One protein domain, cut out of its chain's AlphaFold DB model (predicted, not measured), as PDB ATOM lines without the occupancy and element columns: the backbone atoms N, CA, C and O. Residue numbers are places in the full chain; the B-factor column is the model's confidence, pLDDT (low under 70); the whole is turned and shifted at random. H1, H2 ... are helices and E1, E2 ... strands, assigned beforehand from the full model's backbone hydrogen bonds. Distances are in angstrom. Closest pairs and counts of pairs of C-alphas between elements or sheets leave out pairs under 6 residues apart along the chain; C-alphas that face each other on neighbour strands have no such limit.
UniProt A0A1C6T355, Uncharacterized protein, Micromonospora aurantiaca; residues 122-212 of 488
ATOM      1  N   TYR A 122     173.424 120.558 113.432       80.56
ATOM      2  CA  TYR A 122     172.378 121.220 114.211       80.56
ATOM      3  C   TYR A 122     172.986 121.821 115.491       80.56
ATOM      4  O   TYR A 122     173.766 121.141 116.165       80.56
ATOM      5  N   ARG A 123     172.653 123.072 115.848       79.62
ATOM      6  CA  ARG A 123     173.269 123.775 116.985       79.62
ATOM      7  C   ARG A 123     172.231 124.329 117.966       79.62
ATOM      8  O   ARG A 123     171.466 125.233 117.651       79.62
ATOM      9  N   GLY A 124     172.321 123.869 119.214       77.19
ATOM     10  CA  GLY A 124     171.572 124.424 120.346       77.19
ATOM     11  C   GLY A 124     170.141 123.900 120.480       77.19
ATOM     12  O   GLY A 124     169.724 122.988 119.774       77.19
ATOM     13  N   ASP A 125     169.402 124.462 121.436       84.50
ATOM     14  CA  ASP A 125     167.994 124.136 121.678       84.50
ATOM     15  C   ASP A 125     167.057 124.999 120.810       84.50
ATOM     16  O   ASP A 125     167.383 126.153 120.514       84.50
ATOM     17  N   PRO A 126     165.867 124.489 120.430       87.94
ATOM     18  CA  PRO A 126     164.878 125.280 119.710       87.94
ATOM     19  C   PRO A 126     164.411 126.476 120.544       87.94
ATOM     20  O   PRO A 126     164.026 126.344 121.705       87.94
ATOM     21  N   THR A 127     164.396 127.648 119.916       89.12
ATOM     22  CA  THR A 127     163.960 128.906 120.530       89.12
ATOM     23  C   THR A 127     162.656 129.379 119.907       89.12
ATOM     24  O   THR A 127     162.445 129.225 118.707       89.12
ATOM     25  N   VAL A 128     161.764 129.958 120.711       86.75
ATOM     26  CA  VAL A 128     160.510 130.551 120.225       86.75
ATOM     27  C   VAL A 128     160.709 132.056 120.059       86.75
ATOM     28  O   VAL A 128     161.034 132.749 121.022       86.75
ATOM     29  N   ALA A 129     160.498 132.569 118.847       78.81
ATOM     30  CA  ALA A 129     160.566 133.992 118.545       78.81
ATOM     31  C   ALA A 129     159.241 134.704 118.875       78.81
ATOM     32  O   ALA A 129     158.150 134.178 118.646       78.81
ATOM     33  N   ALA A 130     159.337 135.932 119.390       70.00
ATOM     34  CA  ALA A 130     158.207 136.848 119.544       70.00
ATOM     35  C   ALA A 130     158.136 137.816 118.337       70.00
ATOM     36  O   ALA A 130     159.189 138.199 117.824       70.00
ATOM     37  N   PRO A 131     156.941 138.272 117.903       61.81
ATOM     38  CA  PRO A 131     155.644 138.078 118.541       61.81
ATOM     39  C   PRO A 131     154.952 136.775 118.126       61.81
ATOM     40  O   PRO A 131     154.985 136.357 116.975       61.81
ATOM     41  N   VAL A 132     154.239 136.187 119.081       79.62
ATOM     42  CA  VAL A 132     153.372 135.036 118.844       79.62
ATOM     43  C   VAL A 132     152.022 135.533 118.315       79.62
ATOM     44  O   VAL A 132     151.419 136.435 118.903       79.62
ATOM     45  N   ARG A 133     151.537 134.978 117.198       84.25
ATOM     46  CA  ARG A 133     150.322 135.471 116.528       84.25
ATOM     47  C   ARG A 133     149.111 134.628 116.901       84.25
ATOM     48  O   ARG A 133     149.103 133.427 116.679       84.25
ATOM     49  N   GLN A 134     148.054 135.260 117.401       87.31
ATOM     50  CA  GLN A 134     146.774 134.595 117.652       87.31
ATOM     51  C   GLN A 134     145.803 134.850 116.496       87.31
ATOM     52  O   GLN A 134     145.680 135.976 116.008       87.31
ATOM     53  N   ARG A 135     145.085 133.815 116.057       89.19
ATOM     54  CA  ARG A 135     144.106 133.906 114.966       89.19
ATOM     55  C   ARG A 135     142.932 132.951 115.177       89.19
ATOM     56  O   ARG A 135     142.995 132.019 115.975       89.19
ATOM     57  N   ARG A 136     141.824 133.217 114.483       86.69
ATOM     58  CA  ARG A 136     140.667 132.315 114.435       86.69
ATOM     59  C   ARG A 136     140.749 131.480 113.167       86.69
ATOM     60  O   ARG A 136     140.988 132.025 112.094       86.69
ATOM     61  N   GLU A 137     140.530 130.185 113.304       83.50
ATOM     62  CA  GLU A 137     140.536 129.239 112.197       83.50
ATOM     63  C   GLU A 137     139.259 128.405 112.218       83.50
ATOM     64  O   GLU A 137     138.777 128.014 113.282       83.50
ATOM     65  N   GLN A 138     138.698 128.152 111.036       83.69
ATOM     66  CA  GLN A 138     137.581 127.232 110.878       83.69
ATOM     67  C   GLN A 138     138.114 125.824 110.638       83.69
ATOM     68  O   GLN A 138     138.750 125.559 109.622       83.69
ATOM     69  N   VAL A 139     137.803 124.914 111.554       79.62
ATOM     70  CA  VAL A 139     138.138 123.492 111.442       79.62
ATOM     71  C   VAL A 139     136.871 122.648 111.489       79.62
ATOM     72  O   VAL A 139     135.856 123.060 112.056       79.62
ATOM     73  N   ARG A 140     136.919 121.466 110.870       80.62
ATOM     74  CA  ARG A 140     135.824 120.494 110.954       80.62
ATOM     75  C   ARG A 140     135.718 119.973 112.382       80.62
ATOM     76  O   ARG A 140     136.723 119.615 112.993       80.62
ATOM     77  N   ASP A 141     134.498 119.929 112.892       77.38
ATOM     78  CA  ASP A 141     134.202 119.361 114.199       77.38
ATOM     79  C   ASP A 141     134.428 117.841 114.145       77.38
ATOM     80  O   ASP A 141     133.757 117.139 113.391       77.38
ATOM     81  N   PHE A 142     135.396 117.321 114.904       69.69
ATOM     82  CA  PHE A 142     135.781 115.903 114.840       69.69
ATOM     83  C   PHE A 142     134.604 114.934 115.104       69.69
ATOM     84  O   PHE A 142     134.477 113.955 114.369       69.69
ATOM     85  N   PRO A 143     133.692 115.198 116.065       78.25
ATOM     86  CA  PRO A 143     132.494 114.384 116.278       78.25
ATOM     87  C   PRO A 143     131.388 114.597 115.226       78.25
ATOM     88  O   PRO A 143     130.511 113.748 115.102       78.25
ATOM     89  N   HIS A 144     131.404 115.708 114.476       81.25
ATOM     90  CA  HIS A 144     130.403 116.044 113.454       81.25
ATOM     91  C   HIS A 144     131.086 116.649 112.213       81.25
ATOM     92  O   HIS A 144     131.065 117.865 112.030       81.25
ATOM     93  N   PRO A 145     131.673 115.834 111.319       75.00
ATOM     94  CA  PRO A 145     132.575 116.307 110.261       75.00
ATOM     95  C   PRO A 145     131.930 117.218 109.198       75.00
ATOM     96  O   PRO A 145     132.643 117.811 108.387       75.00
ATOM     97  N   THR A 146     130.601 117.347 109.195       82.19
ATOM     98  CA  THR A 146     129.832 118.294 108.367       82.19
ATOM     99  C   THR A 146     129.682 119.679 109.004       82.19
ATOM    100  O   THR A 146     129.256 120.621 108.337       82.19
ATOM    101  N   ARG A 147     130.032 119.829 110.286       81.44
ATOM    102  CA  ARG A 147     129.966 121.076 111.048       81.44
ATOM    103  C   ARG A 147     131.345 121.732 111.099       81.44
ATOM    104  O   ARG A 147     132.333 121.095 111.446       81.44
ATOM    105  N   MET A 148     131.393 123.028 110.803       80.38
ATOM    106  CA  MET A 148     132.589 123.853 110.991       80.38
ATOM    107  C   MET A 148     132.526 124.546 112.355       80.38
ATOM    108  O   MET A 148     131.492 125.110 112.722       80.38
ATOM    109  N   VAL A 149     133.628 124.525 113.102       83.50
ATOM    110  CA  VAL A 149     133.774 125.235 114.379       83.50
ATOM    111  C   VAL A 149     134.944 126.210 114.315       83.50
ATOM    112  O   VAL A 149     135.975 125.936 113.705       83.50
ATOM    113  N   ASN A 150     134.768 127.375 114.945       84.19
ATOM    114  CA  ASN A 150     135.830 128.367 115.076       84.19
ATOM    115  C   ASN A 150     136.723 127.988 116.254       84.19
ATOM    116  O   ASN A 150     136.271 127.983 117.400       84.19
ATOM    117  N   ARG A 151     137.994 127.725 115.972       84.44
ATOM    118  CA  ARG A 151     139.032 127.483 116.966       84.44
ATOM    119  C   ARG A 151     139.925 128.708 117.068       84.44
ATOM    120  O   ARG A 151     140.245 129.343 116.063       84.44
ATOM    121  N   VAL A 152     140.315 129.052 118.287       87.00
ATOM    122  CA  VAL A 152     141.348 130.059 118.521       87.00
ATOM    123  C   VAL A 152     142.685 129.332 118.544       87.00
ATOM    124  O   VAL A 152     142.900 128.457 119.380       87.00
ATOM    125  N   VAL A 153     143.557 129.677 117.605       90.19
ATOM    126  CA  VAL A 153     144.892 129.092 117.473       90.19
ATOM    127  C   VAL A 153     145.956 130.169 117.608       90.19
ATOM    128  O   VAL A 153     145.686 131.366 117.463       90.19
ATOM    129  N   GLN A 154     147.162 129.722 117.918       90.88
ATOM    130  CA  GLN A 154     148.317 130.547 118.189       90.88
ATOM    131  C   GLN A 154     149.530 129.984 117.434       90.88
ATOM    132  O   GLN A 154     149.818 128.789 117.528       90.88
ATOM    133  N   ASP A 155     150.196 130.850 116.672       89.75
ATOM    134  CA  ASP A 155     151.313 130.533 115.785       89.75
ATOM    135  C   ASP A 155     152.637 130.864 116.492       89.75
ATOM    136  O   ASP A 155     152.929 132.034 116.759       89.75
ATOM    137  N   TYR A 156     153.438 129.841 116.778       90.94
ATOM    138  CA  TYR A 156     154.746 129.940 117.421       90.94
ATOM    139  C   TYR A 156     155.843 129.774 116.368       90.94
ATOM    140  O   TYR A 156     156.016 128.686 115.817       90.94
ATOM    141  N   GLU A 157     156.589 130.840 116.074       91.69
ATOM    142  CA  GLU A 157     157.765 130.749 115.207       91.69
ATOM    143  C   GLU A 157     158.932 130.174 116.009       91.69
ATOM    144  O   GLU A 157     159.421 130.796 116.951       91.69
ATOM    145  N   VAL A 158     159.363 128.972 115.644       91.62
ATOM    146  CA  VAL A 158     160.492 128.280 116.262       91.62
ATOM    147  C   VAL A 158     161.706 128.417 115.358       91.62
ATOM    148  O   VAL A 158     161.605 128.176 114.156       91.62
ATOM    149  N   ALA A 159     162.844 128.782 115.939       92.00
ATOM    150  CA  ALA A 159     164.126 128.907 115.263       92.00
ATOM    151  C   ALA A 159     165.191 128.039 115.939       92.00
ATOM    152  O   ALA A 159     165.241 127.935 117.169       92.00
ATOM    153  N   VAL A 160     166.063 127.457 115.123       91.19
ATOM    154  CA  VAL A 160     167.241 126.710 115.567       91.19
ATOM    155  C   VAL A 160     168.432 127.119 114.714       91.19
ATOM    156  O   VAL A 160     168.299 127.230 113.493       91.19
ATOM    157  N   ASP A 161     169.584 127.327 115.340       90.88
ATOM    158  CA  ASP A 161     170.833 127.570 114.632       90.88
ATOM    159  C   ASP A 161     171.377 126.276 114.004       90.88
ATOM    160  O   ASP A 161     171.188 125.167 114.512       90.88
ATOM    161  N   PHE A 162     172.084 126.422 112.887       88.75
ATOM    162  CA  PHE A 162     172.839 125.340 112.264       88.75
ATOM    163  C   PHE A 162     174.192 125.846 111.756       88.75
ATOM    164  O   PHE A 162     174.360 127.025 111.445       88.75
ATOM    165  N   ASP A 163     175.140 124.922 111.641       84.56
ATOM    166  CA  ASP A 163     176.421 125.104 110.966       84.56
ATOM    167  C   ASP A 163     176.397 124.428 109.589       84.56
ATOM    168  O   ASP A 163     175.708 123.422 109.392       84.56
ATOM    169  N   GLY A 164     177.179 124.961 108.649       81.94
ATOM    170  CA  GLY A 164     177.403 124.373 107.326       81.94
ATOM    171  C   GLY A 164     176.704 125.100 106.176       81.94
ATOM    172  O   GLY A 164     176.229 126.230 106.304       81.94
ATOM    173  N   ASP A 165     176.682 124.456 105.007       81.56
ATOM    174  CA  ASP A 165     176.132 125.038 103.782       81.56
ATOM    175  C   ASP A 165     174.593 125.110 103.813       81.56
ATOM    176  O   ASP A 165     173.892 124.098 103.905       81.56
ATOM    177  N   ALA A 166     174.049 126.324 103.689       82.12
ATOM    178  CA  ALA A 166     172.609 126.575 103.728       82.12
ATOM    179  C   ALA A 166     171.838 125.900 102.577       82.12
ATOM    180  O   ALA A 166     170.652 125.589 102.721       82.12
ATOM    181  N   GLY A 167     172.485 125.682 101.430       78.88
ATOM    182  CA  GLY A 167     171.912 124.971 100.294       78.88
ATOM    183  C   GLY A 167     171.742 123.481 100.581       78.88
ATOM    184  O   GLY A 167     170.680 122.933 100.285       78.88
ATOM    185  N   LEU A 168     172.741 122.847 101.198       77.25
ATOM    186  CA  LEU A 168     172.680 121.441 101.612       77.25
ATOM    187  C   LEU A 168     171.692 121.215 102.755       77.25
ATOM    188  O   LEU A 168     170.903 120.273 102.706       77.25
ATOM    189  N   VAL A 169     171.672 122.107 103.744       82.69
ATOM    190  CA  VAL A 169     170.710 122.060 104.859       82.69
ATOM    191  C   VAL A 169     169.280 122.168 104.330       82.69
ATOM    192  O   VAL A 169     168.417 121.381 104.710       82.69
ATOM    193  N   ARG A 170     169.028 123.084 103.385       84.44
ATOM    194  CA  ARG A 170     167.714 123.231 102.740       84.44
ATOM    195  C   ARG A 170     167.302 121.966 101.992       84.44
ATOM    196  O   ARG A 170     166.162 121.536 102.117       84.44
ATOM    197  N   ALA A 171     168.221 121.394 101.224       75.44
ATOM    198  CA  ALA A 171     167.984 120.174 100.465       75.44
ATOM    199  C   ALA A 171     167.720 118.961 101.376       75.44
ATOM    200  O   ALA A 171     166.836 118.160 101.093       75.44
ATOM    201  N   SER A 172     168.435 118.859 102.499       81.56
ATOM    202  CA  SER A 172     168.196 117.824 103.507       81.56
ATOM    203  C   SER A 172     166.814 117.971 104.144       81.56
ATOM    204  O   SER A 172     166.028 117.023 104.160       81.56
ATOM    205  N   LEU A 173     166.456 119.179 104.583       83.12
ATOM    206  CA  LEU A 173     165.164 119.434 105.221       83.12
ATOM    207  C   LEU A 173     163.969 119.276 104.281       83.12
ATOM    208  O   LEU A 173     162.884 118.958 104.755       83.12
ATOM    209  N   ALA A 174     164.156 119.412 102.966       77.50
ATOM    210  CA  ALA A 174     163.109 119.116 101.988       77.50
ATOM    211  C   ALA A 174     162.647 117.643 102.024       77.50
ATOM    212  O   ALA A 174     161.547 117.336 101.575       77.50
ATOM    213  N   THR A 175     163.456 116.735 102.586       71.38
ATOM    214  CA  THR A 175     163.075 115.326 102.801       71.38
ATOM    215  C   THR A 175     162.250 115.108 104.076       71.38
ATOM    216  O   THR A 175     161.737 114.012 104.301       71.38
ATOM    217  N   CYS A 176     162.087 116.140 104.909       79.00
ATOM    218  CA  CYS A 176     161.251 116.095 106.101       79.00
ATOM    219  C   CYS A 176     159.774 116.290 105.712       79.00
ATOM    220  O   CYS A 176     159.283 117.406 105.559       79.00
ATOM    221  N   ALA A 177     159.047 115.186 105.538       73.38
ATOM    222  CA  ALA A 177     157.657 115.207 105.066       73.38
ATOM    223  C   ALA A 177     156.626 115.666 106.122       73.38
ATOM    224  O   ALA A 177     155.452 115.842 105.800       73.38
ATOM    225  N   HIS A 178     157.030 115.840 107.382       77.88
ATOM    226  CA  HIS A 178     156.118 116.137 108.487       77.88
ATOM    227  C   HIS A 178     155.855 117.638 108.632       77.88
ATOM    228  O   HIS A 178     156.766 118.455 108.532       77.88
ATOM    229  N   GLU A 179     154.609 118.007 108.931       79.50
ATOM    230  CA  GLU A 179     154.293 119.374 109.343       79.50
ATOM    231  C   GLU A 179     154.753 119.651 110.792       79.50
ATOM    232  O   GLU A 179     154.652 118.771 111.658       79.50
ATOM    233  N   PRO A 180     155.195 120.886 111.095       83.75
ATOM    234  CA  PRO A 180     155.366 122.015 110.175       83.75
ATOM    235  C   PRO A 180     156.646 121.917 109.326       83.75
ATOM    236  O   PRO A 180     157.655 121.368 109.754       83.75
ATOM    237  N   GLN A 181     156.608 122.511 108.131       84.62
ATOM    238  CA  GLN A 181     157.747 122.548 107.208       84.62
ATOM    239  C   GLN A 181     158.850 123.498 107.701       84.62
ATOM    240  O   GLN A 181     158.574 124.642 108.078       84.62
ATOM    241  N   TRP A 182     160.105 123.042 107.642       87.94
ATOM    242  CA  TRP A 182     161.277 123.829 108.025       87.94
ATOM    243  C   TRP A 182     161.811 124.664 106.859       87.94
ATOM    244  O   TRP A 182     161.965 124.189 105.737       87.94
ATOM    245  N   GLN A 183     162.151 125.920 107.134       89.00
ATOM    246  CA  GLN A 183     162.704 126.858 106.160       89.00
ATOM    247  C   GLN A 183     164.065 127.376 106.610       89.00
ATOM    248  O   GLN A 183     164.225 127.838 107.736       89.00
ATOM    249  N   VAL A 184     165.033 127.378 105.698       88.50
ATOM    250  CA  VAL A 184     166.367 127.937 105.951       88.50
ATOM    251  C   VAL A 184     166.367 129.448 105.703       88.50
ATOM    252  O   VAL A 184     166.097 129.890 104.577       88.50
ATOM    253  N   ARG A 185     166.715 130.227 106.735       86.81
ATOM    254  CA  ARG A 185     166.923 131.683 106.699       86.81
ATOM    255  C   ARG A 185     168.234 132.051 107.397       86.81
ATOM    256  O   ARG A 185     168.335 131.954 108.616       86.81
ATOM    257  N   GLY A 186     169.222 132.514 106.632       86.44
ATOM    258  CA  GLY A 186     170.561 132.772 107.172       86.44
ATOM    259  C   GLY A 186     171.175 131.488 107.740       86.44
ATOM    260  O   GLY A 186     171.124 130.454 107.079       86.44
ATOM    261  N   SER A 187     171.693 131.554 108.967       88.06
ATOM    262  CA  SER A 187     172.236 130.419 109.733       88.06
ATOM    263  C   SER A 187     171.194 129.723 110.620       88.06
ATOM    264  O   SER A 187     171.552 129.050 111.583       88.06
ATOM    265  N   GLN A 188     169.900 129.921 110.340       91.06
ATOM    266  CA  GLN A 188     168.807 129.343 111.117       91.06
ATOM    267  C   GLN A 188     167.830 128.546 110.264       91.06
ATOM    268  O   GLN A 188     167.484 128.936 109.145       91.06
ATOM    269  N   ILE A 189     167.325 127.462 110.841       91.19
ATOM    270  CA  ILE A 189     166.140 126.758 110.359       91.19
ATOM    271  C   ILE A 189     164.940 127.237 111.173       91.19
ATOM    272  O   ILE A 189     165.024 127.401 112.389       91.19
ATOM    273  N   ARG A 190     163.831 127.532 110.493       91.81
ATOM    274  CA  ARG A 190     162.633 128.122 111.096       91.81
ATOM    275  C   ARG A 190     161.376 127.374 110.683       91.81
ATOM    276  O   ARG A 190     161.232 127.035 109.512       91.81
ATOM    277  N   ALA A 191     160.460 127.165 111.619       91.44
ATOM    278  CA  ALA A 191     159.157 126.557 111.369       91.44
ATOM    279  C   ALA A 191     158.074 127.231 112.220       91.44
ATOM    280  O   ALA A 191     158.349 127.736 113.308       91.44
ATOM    281  N   VAL A 192     156.836 127.244 111.726       90.69
ATOM    282  CA  VAL A 192     155.692 127.834 112.438       90.69
ATOM    283  C   VAL A 192     154.809 126.724 112.991       90.69
ATOM    284  O   VAL A 192     154.179 125.985 112.238       90.69
ATOM    285  N   PHE A 193     154.736 126.627 114.315       91.25
ATOM    286  CA  PHE A 193     153.891 125.670 115.020       91.25
ATOM    287  C   PHE A 193     152.550 126.321 115.342       91.25
ATOM    288  O   PHE A 193     152.493 127.284 116.100       91.25
ATOM    289  N   THR A 194     151.460 125.797 114.782       89.81
ATOM    290  CA  THR A 194     150.103 126.282 115.075       89.81
ATOM    291  C   THR A 194     149.466 125.393 116.138       89.81
ATOM    292  O   THR A 194     149.273 124.200 115.910       89.81
ATOM    293  N   ALA A 195     149.128 125.951 117.301       89.81
ATOM    294  CA  ALA A 195     148.501 125.208 118.394       89.81
ATOM    295  C   ALA A 195     147.240 125.901 118.918       89.81
ATOM    296  O   ALA A 195     147.104 127.119 118.871       89.81
ATOM    297  N   ASP A 196     146.308 125.116 119.448       88.75
ATOM    298  CA  ASP A 196     145.156 125.643 120.184       88.75
ATOM    299  C   ASP A 196     145.600 126.293 121.484       88.75
ATOM    300  O   ASP A 196     146.425 125.735 122.206       88.75
ATOM    301  N   VAL A 197     144.993 127.428 121.813       87.69
ATOM    302  CA  VAL A 197     145.218 128.136 123.080       87.69
ATOM    303  C   VAL A 197     144.866 127.301 124.320       87.69
ATOM    304  O   VAL A 197     145.350 127.582 125.409       87.69
ATOM    305  N   THR A 198     144.042 126.263 124.173       87.75
ATOM    306  CA  THR A 198     143.694 125.298 125.228       87.75
ATOM    307  C   THR A 198     144.698 124.147 125.359       87.75
ATOM    308  O   THR A 198     144.605 123.358 126.301       87.75
ATOM    309  N   MET A 199     145.666 124.019 124.442       88.00
ATOM    310  CA  MET A 199     146.708 122.997 124.534       88.00
ATOM    311  C   MET A 199     147.619 123.279 125.744       88.00
ATOM    312  O   MET A 199     148.163 124.378 125.847       88.00
ATOM    313  N   PRO A 200     147.867 122.296 126.634       93.69
ATOM    314  CA  PRO A 200     148.832 122.469 127.715       93.69
ATOM    315  C   PRO A 200     150.234 122.772 127.174       93.69
ATOM    316  O   PRO A 200     150.698 122.091 126.254       93.69
ATOM    317  N   GLY A 201     150.943 123.723 127.790       91.00
ATOM    318  CA  GLY A 201     152.284 124.135 127.353       91.00
ATOM    319  C   GLY A 201     153.290 122.981 127.276       91.00
ATOM    320  O   GLY A 201     154.049 122.894 126.320       91.00
ATOM    321  N   SER A 202     153.218 122.014 128.196       92.88
ATOM    322  CA  SER A 202     154.066 120.811 128.174       92.88
ATOM    323  C   SER A 202     153.827 119.911 126.955       92.88
ATOM    324  O   SER A 202     154.731 119.209 126.500       92.88
ATOM    325  N   LYS A 203     152.609 119.912 126.397       93.44
ATOM    326  CA  LYS A 203     152.292 119.179 125.166       93.44
ATOM    327  C   LYS A 203     152.847 119.905 123.940       93.44
ATOM    328  O   LYS A 203     153.389 119.236 123.066       93.44
ATOM    329  N   LEU A 204     152.749 121.235 123.909       91.69
ATOM    330  CA  LEU A 204     153.344 122.065 122.860       91.69
ATOM    331  C   LEU A 204     154.875 121.952 122.861       91.69
ATOM    332  O   LEU A 204     155.461 121.703 121.814       91.69
ATOM    333  N   GLU A 205     155.515 122.057 124.027       92.81
ATOM    334  CA  GLU A 205     156.973 121.941 124.155       92.81
ATOM    335  C   GLU A 205     157.475 120.587 123.648       92.81
ATOM    336  O   GLU A 205     158.405 120.526 122.846       92.81
ATOM    337  N   ARG A 206     156.823 119.494 124.059       94.62
ATOM    338  CA  ARG A 206     157.148 118.154 123.561       94.62
ATOM    339  C   ARG A 206     156.982 118.052 122.044       94.62
ATOM    340  O   ARG A 206     157.874 117.528 121.390       94.62
ATOM    341  N   TRP A 207     155.890 118.578 121.485       92.88
ATOM    342  CA  TRP A 207     155.666 118.565 120.036       92.88
ATOM    343  C   TRP A 207     156.756 119.336 119.274       92.88
ATOM    344  O   TRP A 207     157.260 118.838 118.266       92.88
ATOM    345  N   ILE A 208     157.173 120.501 119.782       93.19
ATOM    346  CA  ILE A 208     158.287 121.282 119.224       93.19
ATOM    347  C   ILE A 208     159.590 120.479 119.280       93.19
ATOM    348  O   ILE A 208     160.274 120.362 118.265       93.19
ATOM    349  N   ARG A 209     159.921 119.890 120.436       93.00
ATOM    350  CA  ARG A 209     161.151 119.102 120.618       93.00
ATOM    351  C   ARG A 209     161.197 117.868 119.719       93.00
ATOM    352  O   ARG A 209     162.243 117.586 119.152       93.00
ATOM    353  N   GLU A 210     160.080 117.164 119.549       92.56
ATOM    354  CA  GLU A 210     159.989 116.012 118.643       92.56
ATOM    355  C   GLU A 210     160.252 116.417 117.186       92.56
ATOM    356  O   GLU A 210     161.067 115.797 116.512       92.56
ATOM    357  N   ARG A 211     159.625 117.497 116.701       91.75
ATOM    358  CA  ARG A 211     159.839 117.970 115.321       91.75
ATOM    359  C   ARG A 211     161.236 118.554 115.101       91.75
ATOM    360  O   ARG A 211     161.784 118.430 114.009       91.75
ATOM    361  N   ALA A 212     161.815 119.173 116.127       90.62
ATOM    362  CA  ALA A 212     163.202 119.621 116.123       90.62
ATOM    363  C   ALA A 212     164.186 118.437 116.056       90.62
ATOM    364  O   ALA A 212     165.146 118.480 115.290       90.62
TER     365      ALA A 212
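AT A GLANCE: This is residues 122 to 212 of the 488 residues of an uncharacterized protein of Micromonospora aurantiaca (UniProt A0A1C6T355). Look first for a long, twisted two-stranded ribbon, the hairpin E1 and E2, which makes the longest axis; at one part of its length the inner strand E4 and the short E3 widen it into a four-stranded sheet, and beyond E4 the ribbon runs on as a two-stranded arm to its turn at residues 142 and 143. H2 packs on one face of the wider part, with most of its near C-alphas in E4 and E1, while H1 packs on E3 at the end away from the arm. The printed part has 91 residues, with two named helices and four named strands in the order E1, E2, H1, E3, E4, H2; the sheet's order is E1, E2, E4, E3, antiparallel throughout, and the class is mixed, helices and strands. The whole is loose, with a radius of gyration of the C-alphas of 15.3 A, and elongated, spanning 48 by 24 by 20 A.

IN THESE COORDINATES: Find C-alpha 122 at (172.378, 121.220, 114.211); from there E1, residues 122 to 141, runs 38.2 A and bends by 89 degrees at residue 135. E2, residues 144 to 163, returns over 47.0 A and bends by 104 degrees at residue 147. E4, residues 188 to 196, is 25.6 A long, and E3 is residues 183 to 185. H1, residues 166 to 173, measures 10.4 A; H2, residues 201 to 212, measures 16.3 A and ends at C-alpha 212, at (163.202, 119.621, 116.123).

HOW THE PARTS SIT: Start with E1 and E2, antiparallel at 167 degrees: N 135 and O 153 are 2.9 A apart, within hydrogen-bond range. On the other side of E2, E4 is antiparallel at 156 degrees, with N 156 and O 193 at 2.8 A. The hairpin E3 and E4 is antiparallel at 132 degrees, with N 183 and O 190 at 2.8 A. E1 and E3 are the edge strands. H1 and H2 make two layers with the sheet, helices on one face of it. H2 is on the sheet; its closest C-alphas to E1 are Ala 212 and Pro 126, 6.9 A apart, and to E4 Leu 204 and Ala 195, 7.3 A apart. H1 is on the sheet at a height of 8.2 A, over E4 and along the strands, at 26 degrees to E4 on the local plane; the closest C-alphas of H1 and E3 are those of Arg 170 and Val 184, 5.9 A. H1 and H2 are apart. E2, H1 and E3 form a split strand-helix-strand unit, two strands running the same way with E4 between them, its crossover right-handed. In H1 and H2 every O i to N i+4 pair is within hydrogen-bond range.

THE WHOLE: Look for the two C-alphas farthest apart at His 144 and Gly 164, 48.1 A. The printed part has no cut and no long link; H1 to E3, nine residues, is short and the others are tight. The mean pLDDT of the printed part is 85.2, with residues 131 and 142 under 70.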